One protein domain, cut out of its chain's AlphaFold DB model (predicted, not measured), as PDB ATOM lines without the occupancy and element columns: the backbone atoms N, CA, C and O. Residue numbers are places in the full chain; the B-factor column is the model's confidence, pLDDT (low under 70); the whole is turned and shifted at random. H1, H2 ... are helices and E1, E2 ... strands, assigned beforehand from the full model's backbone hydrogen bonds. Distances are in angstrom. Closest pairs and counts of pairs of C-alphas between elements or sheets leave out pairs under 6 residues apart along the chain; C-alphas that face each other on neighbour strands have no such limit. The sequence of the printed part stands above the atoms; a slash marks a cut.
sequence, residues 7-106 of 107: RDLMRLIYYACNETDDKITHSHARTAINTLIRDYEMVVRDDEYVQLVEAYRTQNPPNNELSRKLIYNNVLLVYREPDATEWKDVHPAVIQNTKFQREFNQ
ATOM      1  N   ARG A   7     140.832 152.885 163.852       93.19
ATOM      2  CA  ARG A   7     141.031 154.342 163.747       93.19
ATOM      3  C   ARG A   7     142.496 154.718 163.979       93.19
ATOM      4  O   ARG A   7     143.083 155.422 163.164       93.19
ATOM      5  N   ASP A   8     143.094 154.219 165.055       95.75
ATOM      6  CA  ASP A   8     144.475 154.549 165.404       95.75
ATOM      7  C   ASP A   8     145.493 153.766 164.569       95.75
ATOM      8  O   ASP A   8     146.578 154.279 164.304       95.75
ATOM      9  N   LEU A   9     145.137 152.583 164.052       96.75
ATOM     10  CA  LEU A   9     145.939 151.911 163.023       96.75
ATOM     11  C   LEU A   9     146.040 152.767 161.750       96.75
ATOM     12  O   LEU A   9     147.140 152.977 161.245       96.75
ATOM     13  N   MET A  10     144.917 153.303 161.266       97.69
ATOM     14  CA  MET A  10     144.896 154.161 160.078       97.69
ATOM     15  C   MET A  10     145.674 155.461 160.293       97.69
ATOM     16  O   MET A  10     146.400 155.880 159.396       97.69
ATOM     17  N   ARG A  11     145.596 156.064 161.488       96.94
ATOM     18  CA  ARG A  11     146.424 157.230 161.847       96.94
ATOM     19  C   ARG A  11     147.914 156.904 161.817       96.94
ATOM     20  O   ARG A  11     148.685 157.667 161.251       96.94
ATOM     21  N   LEU A  12     148.322 155.762 162.373       97.88
ATOM     22  CA  LEU A  12     149.726 155.336 162.359       97.88
ATOM     23  C   LEU A  12     150.243 155.102 160.937       97.88
ATOM     24  O   LEU A  12     151.353 155.526 160.629       97.88
ATOM     25  N   ILE A  13     149.445 154.460 160.076       97.25
ATOM     26  CA  ILE A  13     149.788 154.267 158.659       97.25
ATOM     27  C   ILE A  13     149.911 155.623 157.965       97.25
ATOM     28  O   ILE A  13     150.921 155.875 157.316       97.25
ATOM     29  N   TYR A  14     148.930 156.508 158.151       97.56
ATOM     30  CA  TYR A  14     148.941 157.849 157.573       97.56
ATOM     31  C   TYR A  14     150.190 158.639 157.985       97.56
ATOM     32  O   TYR A  14     150.902 159.144 157.122       97.56
ATOM     33  N   TYR A  15     150.512 158.682 159.281       98.06
ATOM     34  CA  TYR A  15     151.714 159.362 159.767       98.06
ATOM     35  C   TYR A  15     152.992 158.740 159.207       98.06
ATOM     36  O   TYR A  15     153.882 159.470 158.798       98.06
ATOM     37  N   ALA A  16     153.089 157.410 159.142       97.62
ATOM     38  CA  ALA A  16     154.276 156.751 158.606       97.62
ATOM     39  C   ALA A  16     154.459 156.998 157.099       97.62
ATOM     40  O   ALA A  16     155.591 157.190 156.659       97.62
ATOM     41  N   CYS A  17     153.372 157.017 156.323       97.12
ATOM     42  CA  CYS A  17     153.389 157.391 154.907       97.12
ATOM     43  C   CYS A  17     153.758 158.863 154.703       97.12
ATOM     44  O   CYS A  17     154.449 159.189 153.752       97.12
ATOM     45  N   ASN A  18     153.343 159.762 155.594       96.81
ATOM     46  CA  ASN A  18     153.663 161.182 155.453       96.81
ATOM     47  C   ASN A  18     155.153 161.498 155.699       96.81
ATOM     48  O   ASN A  18     155.619 162.578 155.353       96.81
ATOM     49  N   GLU A  19     155.906 160.564 156.287       95.94
ATOM     50  CA  GLU A  19     157.351 160.691 156.507       95.94
ATOM     51  C   GLU A  19     158.187 160.173 155.320       95.94
ATOM     52  O   GLU A  19     159.402 160.370 155.302       95.94
ATOM     53  N   THR A  20     157.590 159.468 154.346       94.88
ATOM     54  CA  THR A  20     158.335 158.881 153.221       94.88
ATOM     55  C   THR A  20     157.473 158.597 151.990       94.88
ATOM     56  O   THR A  20     156.398 158.018 152.094       94.88
ATOM     57  N   ASP A  21     158.009 158.892 150.804       93.12
ATOM     58  CA  ASP A  21     157.402 158.514 149.517       93.12
ATOM     59  C   ASP A  21     157.818 157.107 149.026       93.12
ATOM     60  O   ASP A  21     157.442 156.692 147.931       93.12
ATOM     61  N   ASP A  22     158.616 156.371 149.810       94.06
ATOM     62  CA  ASP A  22     159.085 155.015 149.487       94.06
ATOM     63  C   ASP A  22     158.567 154.000 150.529       94.06
ATOM     64  O   ASP A  22     157.374 153.943 150.837       94.06
ATOM     65  N   LYS A  23     159.437 153.154 151.090       96.75
ATOM     66  CA  LYS A  23     159.044 152.102 152.026       96.75
ATOM     67  C   LYS A  23     159.025 152.613 153.459       96.75
ATOM     68  O   LYS A  23     159.992 153.182 153.968       96.75
ATOM     69  N   ILE A  24     157.949 152.288 154.173       97.38
ATOM     70  CA  ILE A  24     157.874 152.477 155.622       97.38
ATOM     71  C   ILE A  24     158.946 151.619 156.304       97.38
ATOM     72  O   ILE A  24     159.007 150.403 156.130       97.38
ATOM     73  N   THR A  25     159.773 152.267 157.122       97.69
ATOM     74  CA  THR A  25     160.779 151.617 157.962       97.69
ATOM     75  C   THR A  25     160.332 151.623 159.422       97.69
ATOM     76  O   THR A  25     159.407 152.337 159.819       97.69
ATOM     77  N   HIS A  26     161.054 150.888 160.269       97.19
ATOM     78  CA  HIS A  26     160.861 150.952 161.718       97.19
ATOM     79  C   HIS A  26     161.041 152.379 162.278       97.19
ATOM     80  O   HIS A  26     160.414 152.741 163.274       97.19
ATOM     81  N   SER A  27     161.888 153.208 161.655       97.56
ATOM     82  CA  SER A  27     162.062 154.607 162.057       97.56
ATOM     83  C   SER A  27     160.772 155.406 161.856       97.56
ATOM     84  O   SER A  27     160.291 156.024 162.802       97.56
ATOM     85  N   HIS A  28     160.159 155.299 160.672       97.94
ATOM     86  CA  HIS A  28     158.901 155.982 160.347       97.94
ATOM     87  C   HIS A  28     157.766 155.524 161.270       97.94
ATOM     88  O   HIS A  28     157.034 156.348 161.813       97.94
ATOM     89  N   ALA A  29     157.675 154.217 161.545       97.00
ATOM     90  CA  ALA A  29     156.700 153.682 162.493       97.00
ATOM     91  C   ALA A  29     156.887 154.257 163.909       97.00
ATOM     92  O   ALA A  29     155.913 154.606 164.572       97.00
ATOM     93  N   ARG A  30     158.131 154.403 164.378       96.94
ATOM     94  CA  ARG A  30     158.422 155.009 165.685       96.94
ATOM     95  C   ARG A  30     158.061 156.494 165.722       96.94
ATOM     96  O   ARG A  30     157.471 156.932 166.707       96.94
ATOM     97  N   THR A  31     158.348 157.249 164.663       97.44
ATOM     98  CA  THR A  31     157.906 158.648 164.544       97.44
ATOM     99  C   THR A  31     156.383 158.745 164.586       97.44
ATOM    100  O   THR A  31     155.852 159.499 165.397       97.44
ATOM    101  N   ALA A  32     155.675 157.909 163.824       98.06
ATOM    102  CA  ALA A  32     154.214 157.849 163.829       98.06
ATOM    103  C   ALA A  32     153.635 157.547 165.222       98.06
ATOM    104  O   ALA A  32     152.652 158.163 165.634       98.06
ATOM    105  N   ILE A  33     154.257 156.632 165.976       97.88
ATOM    106  CA  ILE A  33     153.866 156.338 167.362       97.88
ATOM    107  C   ILE A  33     154.046 157.571 168.251       97.88
ATOM    108  O   ILE A  33     153.132 157.903 169.002       97.88
ATOM    109  N   ASN A  34     155.177 158.268 168.149       97.38
ATOM    110  CA  ASN A  34     155.431 159.478 168.933       97.38
ATOM    111  C   ASN A  34     154.445 160.604 168.593       97.38
ATOM    112  O   ASN A  34     153.994 161.310 169.493       97.38
ATOM    113  N   THR A  35     154.078 160.756 167.320       97.75
ATOM    114  CA  THR A  35     153.032 161.698 166.892       97.75
ATOM    115  C   THR A  35     151.687 161.333 167.514       97.75
ATOM    116  O   THR A  35     151.054 162.180 168.136       97.75
ATOM    117  N   LEU A  36     151.293 160.055 167.464       97.62
ATOM    118  CA  LEU A  36     150.051 159.588 168.083       97.62
ATOM    119  C   LEU A  36     150.010 159.846 169.600       97.62
ATOM    120  O   LEU A  36     148.975 160.256 170.121       97.62
ATOM    121  N   ILE A  37     151.121 159.620 170.310       97.69
ATOM    122  CA  ILE A  37     151.234 159.895 171.754       97.69
ATOM    123  C   ILE A  37     150.989 161.382 172.039       97.69
ATOM    124  O   ILE A  37     150.191 161.709 172.917       97.69
ATOM    125  N   ARG A  38     151.624 162.278 171.271       96.56
ATOM    126  CA  ARG A  38     151.454 163.733 171.422       96.56
ATOM    127  C   ARG A  38     150.028 164.178 171.135       96.56
ATOM    128  O   ARG A  38     149.499 165.002 171.872       96.56
ATOM    129  N   ASP A  39     149.390 163.617 170.112       95.88
ATOM    130  CA  ASP A  39     147.992 163.933 169.812       95.88
ATOM    131  C   ASP A  39     147.079 163.601 170.993       95.88
ATOM    132  O   ASP A  39     146.225 164.403 171.366       95.88
ATOM    133  N   TYR A  40     147.275 162.437 171.618       96.19
ATOM    134  CA  TYR A  40     146.514 162.071 172.809       96.19
ATOM    135  C   TYR A  40     146.816 162.988 173.998       96.19
ATOM    136  O   TYR A  40     145.896 163.352 174.724       96.19
ATOM    137  N   GLU A  41     148.066 163.411 174.179       94.44
ATOM    138  CA  GLU A  41     148.443 164.369 175.228       94.44
ATOM    139  C   GLU A  41     147.788 165.755 175.057       94.44
ATOM    140  O   GLU A  41     147.563 166.455 176.046       94.44
ATOM    141  N   MET A  42     147.446 166.138 173.821       92.06
ATOM    142  CA  MET A  42     146.700 167.367 173.515       92.06
ATOM    143  C   MET A  42     145.183 167.222 173.706       92.06
ATOM    144  O   MET A  42     144.506 168.214 173.971       92.06
ATOM    145  N   VAL A  43     144.638 166.011 173.559       91.69
ATOM    146  CA  VAL A  43     143.190 165.742 173.653       91.69
ATOM    147  C   VAL A  43     142.734 165.483 175.090       91.69
ATOM    148  O   VAL A  43     141.619 165.863 175.452       91.69
ATOM    149  N   VAL A  44     143.566 164.831 175.907       93.94
ATOM    150  CA  VAL A  44     143.235 164.486 177.297       93.94
ATOM    151  C   VAL A  44     143.480 165.690 178.206       93.94
ATOM    152  O   VAL A  44     144.571 166.266 178.216       93.94
ATOM    153  N   ARG A  45     142.465 166.077 178.984       91.75
ATOM    154  CA  ARG A  45     142.589 167.173 179.955       91.75
ATOM    155  C   ARG A  45     143.356 166.710 181.190       91.75
ATOM    156  O   ARG A  45     143.296 165.546 181.571       91.75
ATOM    157  N   ASP A  46     144.039 167.643 181.846       89.50
ATOM    158  CA  ASP A  46     144.897 167.332 182.993       89.50
ATOM    159  C   ASP A  46     144.128 166.657 184.149       89.50
ATOM    160  O   ASP A  46     144.631 165.718 184.758       89.50
ATOM    161  N   ASP A  47     142.876 167.056 184.396       89.50
ATOM    162  CA  ASP A  47     141.991 166.467 185.413       89.50
ATOM    163  C   ASP A  47     141.448 165.074 185.043       89.50
ATOM    164  O   ASP A  47     140.985 164.335 185.912       89.50
ATOM    165  N   GLU A  48     141.514 164.684 183.769       92.69
ATOM    166  CA  GLU A  48     141.057 163.372 183.296       92.69
ATOM    167  C   GLU A  48     142.110 162.276 183.549       92.69
ATOM    168  O   GLU A  48     141.755 161.097 183.635       92.69
ATOM    169  N   TYR A  49     143.387 162.634 183.739       94.00
ATOM    170  CA  TYR A  49     144.464 161.665 183.990       94.00
ATOM    171  C   TYR A  49     144.306 160.895 185.301       94.00
ATOM    172  O   TYR A  49     144.602 159.702 185.322       94.00
ATOM    173  N   VAL A  50     143.780 161.530 186.353       91.12
ATOM    174  CA  VAL A  50     143.514 160.878 187.651       91.12
ATOM    175  C   VAL A  50     142.605 159.661 187.455       91.12
ATOM    176  O   VAL A  50     142.909 158.551 187.888       91.12
ATOM    177  N   GLN A  51     141.512 159.850 186.712       88.25
ATOM    178  CA  GLN A  51     140.533 158.792 186.453       88.25
ATOM    179  C   GLN A  51     141.065 157.732 185.493       88.25
ATOM    180  O   GLN A  51     140.722 156.559 185.619       88.25
ATOM    181  N   LEU A  52     141.913 158.117 184.537       93.19
ATOM    182  CA  LEU A  52     142.571 157.163 183.645       93.19
ATOM    183  C   LEU A  52     143.549 156.266 184.409       93.19
ATOM    184  O   LEU A  52     143.606 155.068 184.139       93.19
ATOM    185  N   VAL A  53     144.288 156.809 185.377       93.56
ATOM    186  CA  VAL A  53     145.179 156.024 186.243       93.56
ATOM    187  C   VAL A  53     144.384 155.065 187.122       93.56
ATOM    188  O   VAL A  53     144.748 153.892 187.224       93.56
ATOM    189  N   GLU A  54     143.283 155.522 187.716       89.06
ATOM    190  CA  GLU A  54     142.388 154.657 188.488       89.06
ATOM    191  C   GLU A  54     141.800 153.540 187.615       89.06
ATOM    192  O   GLU A  54     141.871 152.366 187.986       89.06
ATOM    193  N   ALA A  55     141.296 153.876 186.425       88.81
ATOM    194  CA  ALA A  55     140.778 152.911 185.459       88.81
ATOM    195  C   ALA A  55     141.832 151.872 185.054       88.81
ATOM    196  O   ALA A  55     141.522 150.686 185.001       88.81
ATOM    197  N   TYR A  56     143.074 152.297 184.816       92.38
ATOM    198  CA  TYR A  56     144.181 151.403 184.472       92.38
ATOM    199  C   TYR A  56     144.559 150.465 185.630       92.38
ATOM    200  O   TYR A  56     144.782 149.276 185.419       92.38
ATOM    201  N   ARG A  57     144.593 150.972 186.871       90.88
ATOM    202  CA  ARG A  57     144.917 150.171 188.068       90.88
ATOM    203  C   ARG A  57     143.823 149.162 188.415       90.88
ATOM    204  O   ARG A  57     144.127 148.057 188.850       90.88
ATOM    205  N   THR A  58     142.561 149.559 188.270       88.12
ATOM    206  CA  THR A  58     141.398 148.762 188.695       88.12
ATOM    207  C   THR A  58     140.815 147.896 187.587       88.12
ATOM    208  O   THR A  58     140.025 147.003 187.880       88.12
ATOM    209  N   GLN A  59     141.151 148.190 186.325       84.00
ATOM    210  CA  GLN A  59     140.504 147.637 185.130       84.00
ATOM    211  C   GLN A  59     138.974 147.806 185.134       84.00
ATOM    212  O   GLN A  59     138.249 147.075 184.462       84.00
ATOM    213  N   ASN A  60     138.468 148.782 185.897       81.06
ATOM    214  CA  ASN A  60     137.040 148.989 186.105       81.06
ATOM    215  C   ASN A  60     136.669 150.481 186.046       81.06
ATOM    216  O   ASN A  60     136.285 151.075 187.056       81.06
ATOM    217  N   PRO A  61     136.791 151.125 184.871       82.50
ATOM    218  CA  PRO A  61     136.405 152.521 184.713       82.50
ATOM    219  C   PRO A  61     134.904 152.719 185.001       82.50
ATOM    220  O   PRO A  61     134.075 151.943 184.504       82.50
ATOM    221  N   PRO A  62     134.523 153.782 185.732       75.31
ATOM    222  CA  PRO A  62     133.128 154.053 186.072       75.31
ATOM    223  C   PRO A  62     132.257 154.242 184.820       75.31
ATOM    224  O   PRO A  62     132.679 154.808 183.821       75.31
ATOM    225  N   ASN A  63     130.993 153.813 184.842       80.31
ATOM    226  CA  ASN A  63     130.075 154.016 183.710       80.31
ATOM    227  C   ASN A  63     129.399 155.401 183.756       80.31
ATOM    228  O   ASN A  63     128.173 155.506 183.841       80.31
ATOM    229  N   ASN A  64     130.202 156.464 183.747       86.88
ATOM    230  CA  ASN A  64     129.737 157.851 183.812       86.88
ATOM    231  C   ASN A  64     129.899 158.581 182.461       86.88
ATOM    232  O   ASN A  64     130.370 158.019 181.468       86.88
ATOM    233  N   GLU A  65     129.468 159.842 182.401       88.38
ATOM    234  CA  GLU A  65     129.561 160.669 181.191       88.38
ATOM    235  C   GLU A  65     131.010 160.867 180.724       88.38
ATOM    236  O   GLU A  65     131.289 160.812 179.524       88.38
ATOM    237  N   LEU A  66     131.947 161.008 181.663       87.19
ATOM    238  CA  LEU A  66     133.360 161.153 181.340       87.19
ATOM    239  C   LEU A  66     133.908 159.895 180.659       87.19
ATOM    240  O   LEU A  66     134.531 160.001 179.607       87.19
ATOM    241  N   SER A  67     133.604 158.697 181.150       88.75
ATOM    242  CA  SER A  67     134.026 157.469 180.471       88.75
ATOM    243  C   SER A  67     133.412 157.326 179.080       88.75
ATOM    244  O   SER A  67     134.101 156.870 178.171       88.75
ATOM    245  N   ARG A  68     132.174 157.787 178.849       90.56
ATOM    246  CA  ARG A  68     131.594 157.829 177.489       90.56
ATOM    247  C   ARG A  68     132.372 158.770 176.569       90.56
ATOM    248  O   ARG A  68     132.662 158.398 175.434       90.56
ATOM    249  N   LYS A  69     132.752 159.952 177.062       92.44
ATOM    250  CA  LYS A  69     133.604 160.903 176.330       92.44
ATOM    251  C   LYS A  69     134.982 160.303 176.020       92.44
ATOM    252  O   LYS A  69     135.453 160.410 174.889       92.44
ATOM    253  N   LEU A  70     135.615 159.646 176.992       93.00
ATOM    254  CA  LEU A  70     136.922 159.002 176.825       93.00
ATOM    255  C   LEU A  70     136.866 157.848 175.814       93.00
ATOM    256  O   LEU A  70     137.782 157.713 175.006       93.00
ATOM    257  N   ILE A  71     135.777 157.073 175.800       92.19
ATOM    258  CA  ILE A  71     135.534 156.025 174.796       92.19
ATOM    259  C   ILE A  71     135.351 156.629 173.404       92.19
ATOM    260  O   ILE A  71     135.983 156.186 172.449       92.19
ATOM    261  N   TYR A  72     134.528 157.672 173.278       91.38
ATOM    262  CA  TYR A  72     134.299 158.348 171.999       91.38
ATOM    263  C   TYR A  72     135.609 158.860 171.366       91.38
ATOM    264  O   TYR A  72     135.832 158.728 170.154       91.38
ATOM    265  N   ASN A  73     136.506 159.372 172.209       92.31
ATOM    266  CA  ASN A  73     137.821 159.875 171.823       92.31
ATOM    267  C   ASN A  73     138.910 158.790 171.711       92.31
ATOM    268  O   ASN A  73     140.067 159.147 171.511       92.31
ATOM    269  N   ASN A  74     138.579 157.494 171.828       93.75
ATOM    270  CA  ASN A  74     139.538 156.374 171.853       93.75
ATOM    271  C   ASN A  74     140.629 156.487 172.939       93.75
ATOM    272  O   ASN A  74     141.677 155.856 172.844       93.75
ATOM    273  N   VAL A  75     140.402 157.273 173.990       95.19
ATOM    274  CA  VAL A  75     141.312 157.347 175.143       95.19
ATOM    275  C   VAL A  75     141.119 156.122 176.035       95.19
ATOM    276  O   VAL A  75     142.088 155.568 176.552       95.19
ATOM    277  N   LEU A  76     139.866 155.684 176.177       93.62
ATOM    278  CA  LEU A  76     139.482 154.441 176.831       93.62
ATOM    279  C   LEU A  76     138.943 153.478 175.772       93.62
ATOM    280  O   LEU A  76     138.036 153.816 175.015       93.62
ATOM    281  N   LEU A  77     139.510 152.287 175.709       93.50
ATOM    282  CA  LEU A  77     139.190 151.272 174.719       93.50
ATOM    283  C   LEU A  77     138.190 150.279 175.297       93.50
ATOM    284  O   LEU A  77     138.215 150.013 176.495       93.50
ATOM    285  N   VAL A  78     137.302 149.761 174.450       91.38
ATOM    286  CA  VAL A  78     136.306 148.747 174.821       91.38
ATOM    287  C   VAL A  78     136.593 147.495 174.008       91.38
ATOM    288  O   VAL A  78     136.577 147.540 172.776       91.38
ATOM    289  N   TYR A  79     136.810 146.388 174.699       90.88
ATOM    290  CA  TYR A  79     137.045 145.075 174.121       90.88
ATOM    291  C   TYR A  79     135.866 144.164 174.438       90.88
ATOM    292  O   TYR A  79     135.263 144.258 175.508       90.88
ATOM    293  N   ARG A  80     135.525 143.302 173.481       90.94
ATOM    294  CA  ARG A  80     134.424 142.344 173.575       90.94
ATOM    295  C   ARG A  80     134.971 140.942 173.454       90.94
ATOM    296  O   ARG A  80     135.601 140.621 172.448       90.94
ATOM    297  N   GLU A  81     134.672 140.132 174.448       91.00
ATOM    298  CA  GLU A  81     134.928 138.704 174.412       91.00
ATOM    299  C   GLU A  81     133.810 137.967 173.647       91.00
ATOM    300  O   GLU A  81     132.703 138.499 173.477       91.00
ATOM    301  N   PRO A  82     134.061 136.736 173.159       93.88
ATOM    302  CA  PRO A  82     133.062 135.947 172.430       93.88
ATOM    303  C   PRO A  82     131.789 135.634 173.229       93.88
ATOM    304  O   PRO A  82     130.742 135.381 172.637       93.88
ATOM    305  N   ASP A  83     131.873 135.650 174.559       94.38
ATOM    306  CA  ASP A  83     130.760 135.425 175.487       94.38
ATOM    307  C   ASP A  83     129.915 136.691 175.749       94.38
ATOM    308  O   ASP A  83     129.036 136.680 176.608       94.38
ATOM    309  N   ALA A  84     130.164 137.765 174.991       87.62
ATOM    310  CA  ALA A  84     129.567 139.092 175.136       87.62
ATOM    311  C   ALA A  84     129.964 139.858 176.412       87.62
ATOM    312  O   ALA A  84     129.393 140.920 176.681       87.62
ATOM    313  N   THR A  85     130.968 139.391 177.159       90.00
ATOM    314  CA  THR A  85     131.586 140.178 178.230       90.00
ATOM    315  C   THR A  85     132.377 141.342 177.625       90.00
ATOM    316  O   THR A  85     133.131 141.175 176.665       90.00
ATOM    317  N   GLU A  86     132.209 142.540 178.189       88.69
ATOM    318  CA  GLU A  86     132.971 143.732 177.809       88.69
ATOM    319  C   GLU A  86     133.974 144.097 178.903       88.69
ATOM    320  O   GLU A  86     133.616 144.188 180.078       88.69
ATOM    321  N   TRP A  87     135.210 144.383 178.507       88.12
ATOM    322  CA  TRP A  87     136.212 144.986 179.384       88.12
ATOM    323  C   TRP A  87     136.815 146.223 178.731       88.12
ATOM    324  O   TRP A  87     136.670 146.463 177.529       88.12
ATOM    325  N   LYS A  88     137.424 147.076 179.552       90.19
ATOM    326  CA  LYS A  88     137.918 148.382 179.127       90.19
ATOM    327  C   LYS A  88     139.337 148.589 179.607       90.19
ATOM    328  O   LYS A  88     139.669 148.180 180.712       90.19
ATOM    329  N   ASP A  89     140.135 149.273 178.801       91.31
ATOM    330  CA  ASP A  89     141.507 149.614 179.168       91.31
ATOM    331  C   ASP A  89     141.940 150.938 178.541       91.31
ATOM    332  O   ASP A  89     141.381 151.389 177.538       91.31
ATOM    333  N   VAL A  90     142.921 151.594 179.147       94.62
ATOM    334  CA  VAL A  90     143.451 152.865 178.660       94.62
ATOM    335  C   VAL A  90     144.247 152.627 177.381       94.62
ATOM    336  O   VAL A  90     145.026 151.682 177.265       94.62
ATOM    337  N   HIS A  91     144.074 153.503 176.391       96.19
ATOM    338  CA  HIS A  91     144.781 153.379 175.124       96.19
ATOM    339  C   HIS A  91     146.311 153.378 175.346       96.19
ATOM    340  O   HIS A  91     146.839 154.253 176.036       96.19
ATOM    341  N   PRO A  92     147.083 152.473 174.714       96.00
ATOM    342  CA  PRO A  92     148.513 152.311 174.998       96.00
ATOM    343  C   PRO A  92     149.355 153.567 174.719       96.00
ATOM    344  O   PRO A  92     150.332 153.830 175.414       96.00
ATOM    345  N   ALA A  93     148.978 154.372 173.723       96.50
ATOM    346  CA  ALA A  93     149.617 155.671 173.478       96.50
ATOM    347  C   ALA A  93     149.351 156.704 174.593       96.50
ATOM    348  O   ALA A  93     150.189 157.566 174.832       96.50
ATOM    349  N   VAL A  94     148.215 156.610 175.294       96.50
ATOM    350  CA  VAL A  94     147.896 157.468 176.446       96.50
ATOM    351  C   VAL A  94     148.741 157.044 177.641       96.50
ATOM    352  O   VAL A  94     149.340 157.901 178.277       96.50
ATOM    353  N   ILE A  95     148.878 155.736 177.886       96.06
ATOM    354  CA  ILE A  95     149.738 155.208 178.958       96.06
ATOM    355  C   ILE A  95     151.185 155.691 178.783       96.06
ATOM    356  O   ILE A  95     151.856 155.992 179.761       96.06
ATOM    357  N   GLN A  96     151.677 155.803 177.548       95.62
ATOM    358  CA  GLN A  96     153.051 156.239 177.269       95.62
ATOM    359  C   GLN A  96     153.276 157.754 177.326       95.62
ATOM    360  O   GLN A  96     154.430 158.183 177.267       95.62
ATOM    361  N   ASN A  97     152.226 158.574 177.416       94.19
ATOM    362  CA  ASN A  97     152.418 160.020 177.480       94.19
ATOM    363  C   ASN A  97     152.984 160.453 178.846       94.19
ATOM    364  O   ASN A  97     152.842 159.773 179.867       94.19
ATOM    365  N   THR A  98     153.653 161.605 178.871       94.25
ATOM    366  CA  THR A  98     154.360 162.073 180.072       94.25
ATOM    367  C   THR A  98     153.404 162.429 181.210       94.25
ATOM    368  O   THR A  98     153.733 162.213 182.376       94.25
ATOM    369  N   LYS A  99     152.214 162.949 180.895       95.06
ATOM    370  CA  LYS A  99     151.206 163.331 181.892       95.06
ATOM    371  C   LYS A  99     150.621 162.125 182.632       95.06
ATOM    372  O   LYS A  99     150.567 162.146 183.857       95.06
ATOM    373  N   PHE A 100     150.288 161.050 181.920       96.31
ATOM    374  CA  PHE A 100     149.828 159.791 182.506       96.31
ATOM    375  C   PHE A 100     150.910 159.192 183.391       96.31
ATOM    376  O   PHE A 100     150.639 158.843 184.531       96.31
ATOM    377  N   GLN A 101     152.149 159.114 182.899       96.12
ATOM    378  CA  GLN A 101     153.265 158.583 183.684       96.12
ATOM    379  C   GLN A 101     153.525 159.407 184.948       96.12
ATOM    380  O   GLN A 101     153.836 158.844 185.995       96.12
ATOM    381  N   ARG A 102     153.373 160.734 184.885       95.12
ATOM    382  CA  ARG A 102     153.471 161.591 186.070       95.12
ATOM    383  C   ARG A 102     152.386 161.255 187.087       95.12
ATOM    384  O   ARG A 102     152.716 161.086 188.250       95.12
ATOM    385  N   GLU A 103     151.133 161.161 186.655       95.19
ATOM    386  CA  GLU A 103     149.999 160.845 187.530       95.19
ATOM    387  C   GLU A 103     150.102 159.428 188.112       95.19
ATOM    388  O   GLU A 103     149.934 159.221 189.307       95.19
ATOM    389  N   PHE A 104     150.481 158.448 187.292       94.56
ATOM    390  CA  PHE A 104     150.602 157.049 187.695       94.56
ATOM    391  C   PHE A 104     151.675 156.813 188.765       94.56
ATOM    392  O   PHE A 104     151.520 155.910 189.588       94.56
ATOM    393  N   ASN A 105     152.749 157.608 188.749       93.31
ATOM    394  CA  ASN A 105     153.866 157.510 189.689       93.31
ATOM    395  C   ASN A 105     153.708 158.415 190.923       93.31
ATOM    396  O   ASN A 105     154.629 158.472 191.741       93.31
ATOM    397  N   GLN A 106     152.591 159.137 191.065       84.19
ATOM    398  CA  GLN A 106     152.303 159.830 192.319       84.19
ATOM    399  C   GLN A 106     152.064 158.794 193.437       84.19
ATOM    400  O   GLN A 106     151.416 157.770 193.180       84.19
TER     401      GLN A 106
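This is residues 7 to 106 of the 107 residues of an uncharacterized protein of Candidatus Entotheonella gemina (UniProt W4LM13). A two-stranded hairpin, E1 and E2, has H3 and H4 packed at its open end, with H6 on the other helix, H3; off to one side a second lobe, H1 and H2, makes a V, and the short H5 links the two parts by packing on H2. The printed part has 100 residues, with six named helices and two named strands in the order H1, H2, H3, H4, E1, E2, H5, H6, and the sheet E1 - E2 is antiparallel. The class is mostly helix. The whole is only just compact, close to loose, with a radius of gyration of the C-alphas of 15.1 A, and only just flat, spanning 45 by 37 by 20 A.

Find C-alpha 76 at (139.482, 154.441, 176.831); from there E1, residues 76 to 80, runs 13.5 A, and E2, residues 86 to 90, comes back over 13.9 A. Before them stand H3, residues 48 to 58, 15.6 A, and H4, residues 65 to 72, 10.6 A. After them come H5, residues 92 to 95, and H6, residues 98 to 104, which ends at C-alpha 104, (150.602, 157.049, 187.695). Go back to C-alpha 7 at (141.031, 154.342, 163.747), where H1, residues 7 to 18, begins its 16.6 A; the longest helix, H2, residues 26 to 43, measures 26.0 A.

Look first at the hairpin of E1 and E2, whose directions stand at 152 degrees: N 77 and O 89 are 2.8 A apart and N 89 and O 77 are 3.1 A apart, within hydrogen-bond range. Tyr 56 of H3 and Val 90 of E2 have their closest C-alphas at 6.0 A, and Leu 70 of H4 and Leu 76 of E1 at 5.2 A. H3 and H4 are near each other, with 8 pairs of C-alphas within 10 A. H6 touches H3, closest at the C-alphas of Val 53 and Phe 104, 5.7 A, at a steep tilt of 51 degrees, the same way. H5 touches residues 33 to 41 of H2 alone, closest at the C-alphas of Ile 37 and Ala 93, 4.8 A. Residues 28 to 36 of H2 alone touch H1, closest at the C-alphas of Ala 16 and His 28, 5.0 A, at a steep tilt of 54 degrees, opposite ways. H1 is apart from E1 and E2. In H1, H2, H3, H4 and H6 every O i to N i+4 pair is within hydrogen-bond range; H5 is too short for such a pair.

The two C-alphas farthest apart, those of Asp 22 and Asn 64, are 45.2 A apart. The printed part has no cut and no long link. The mean pLDDT of the printed part is 93.2, and no printed residue is under 70.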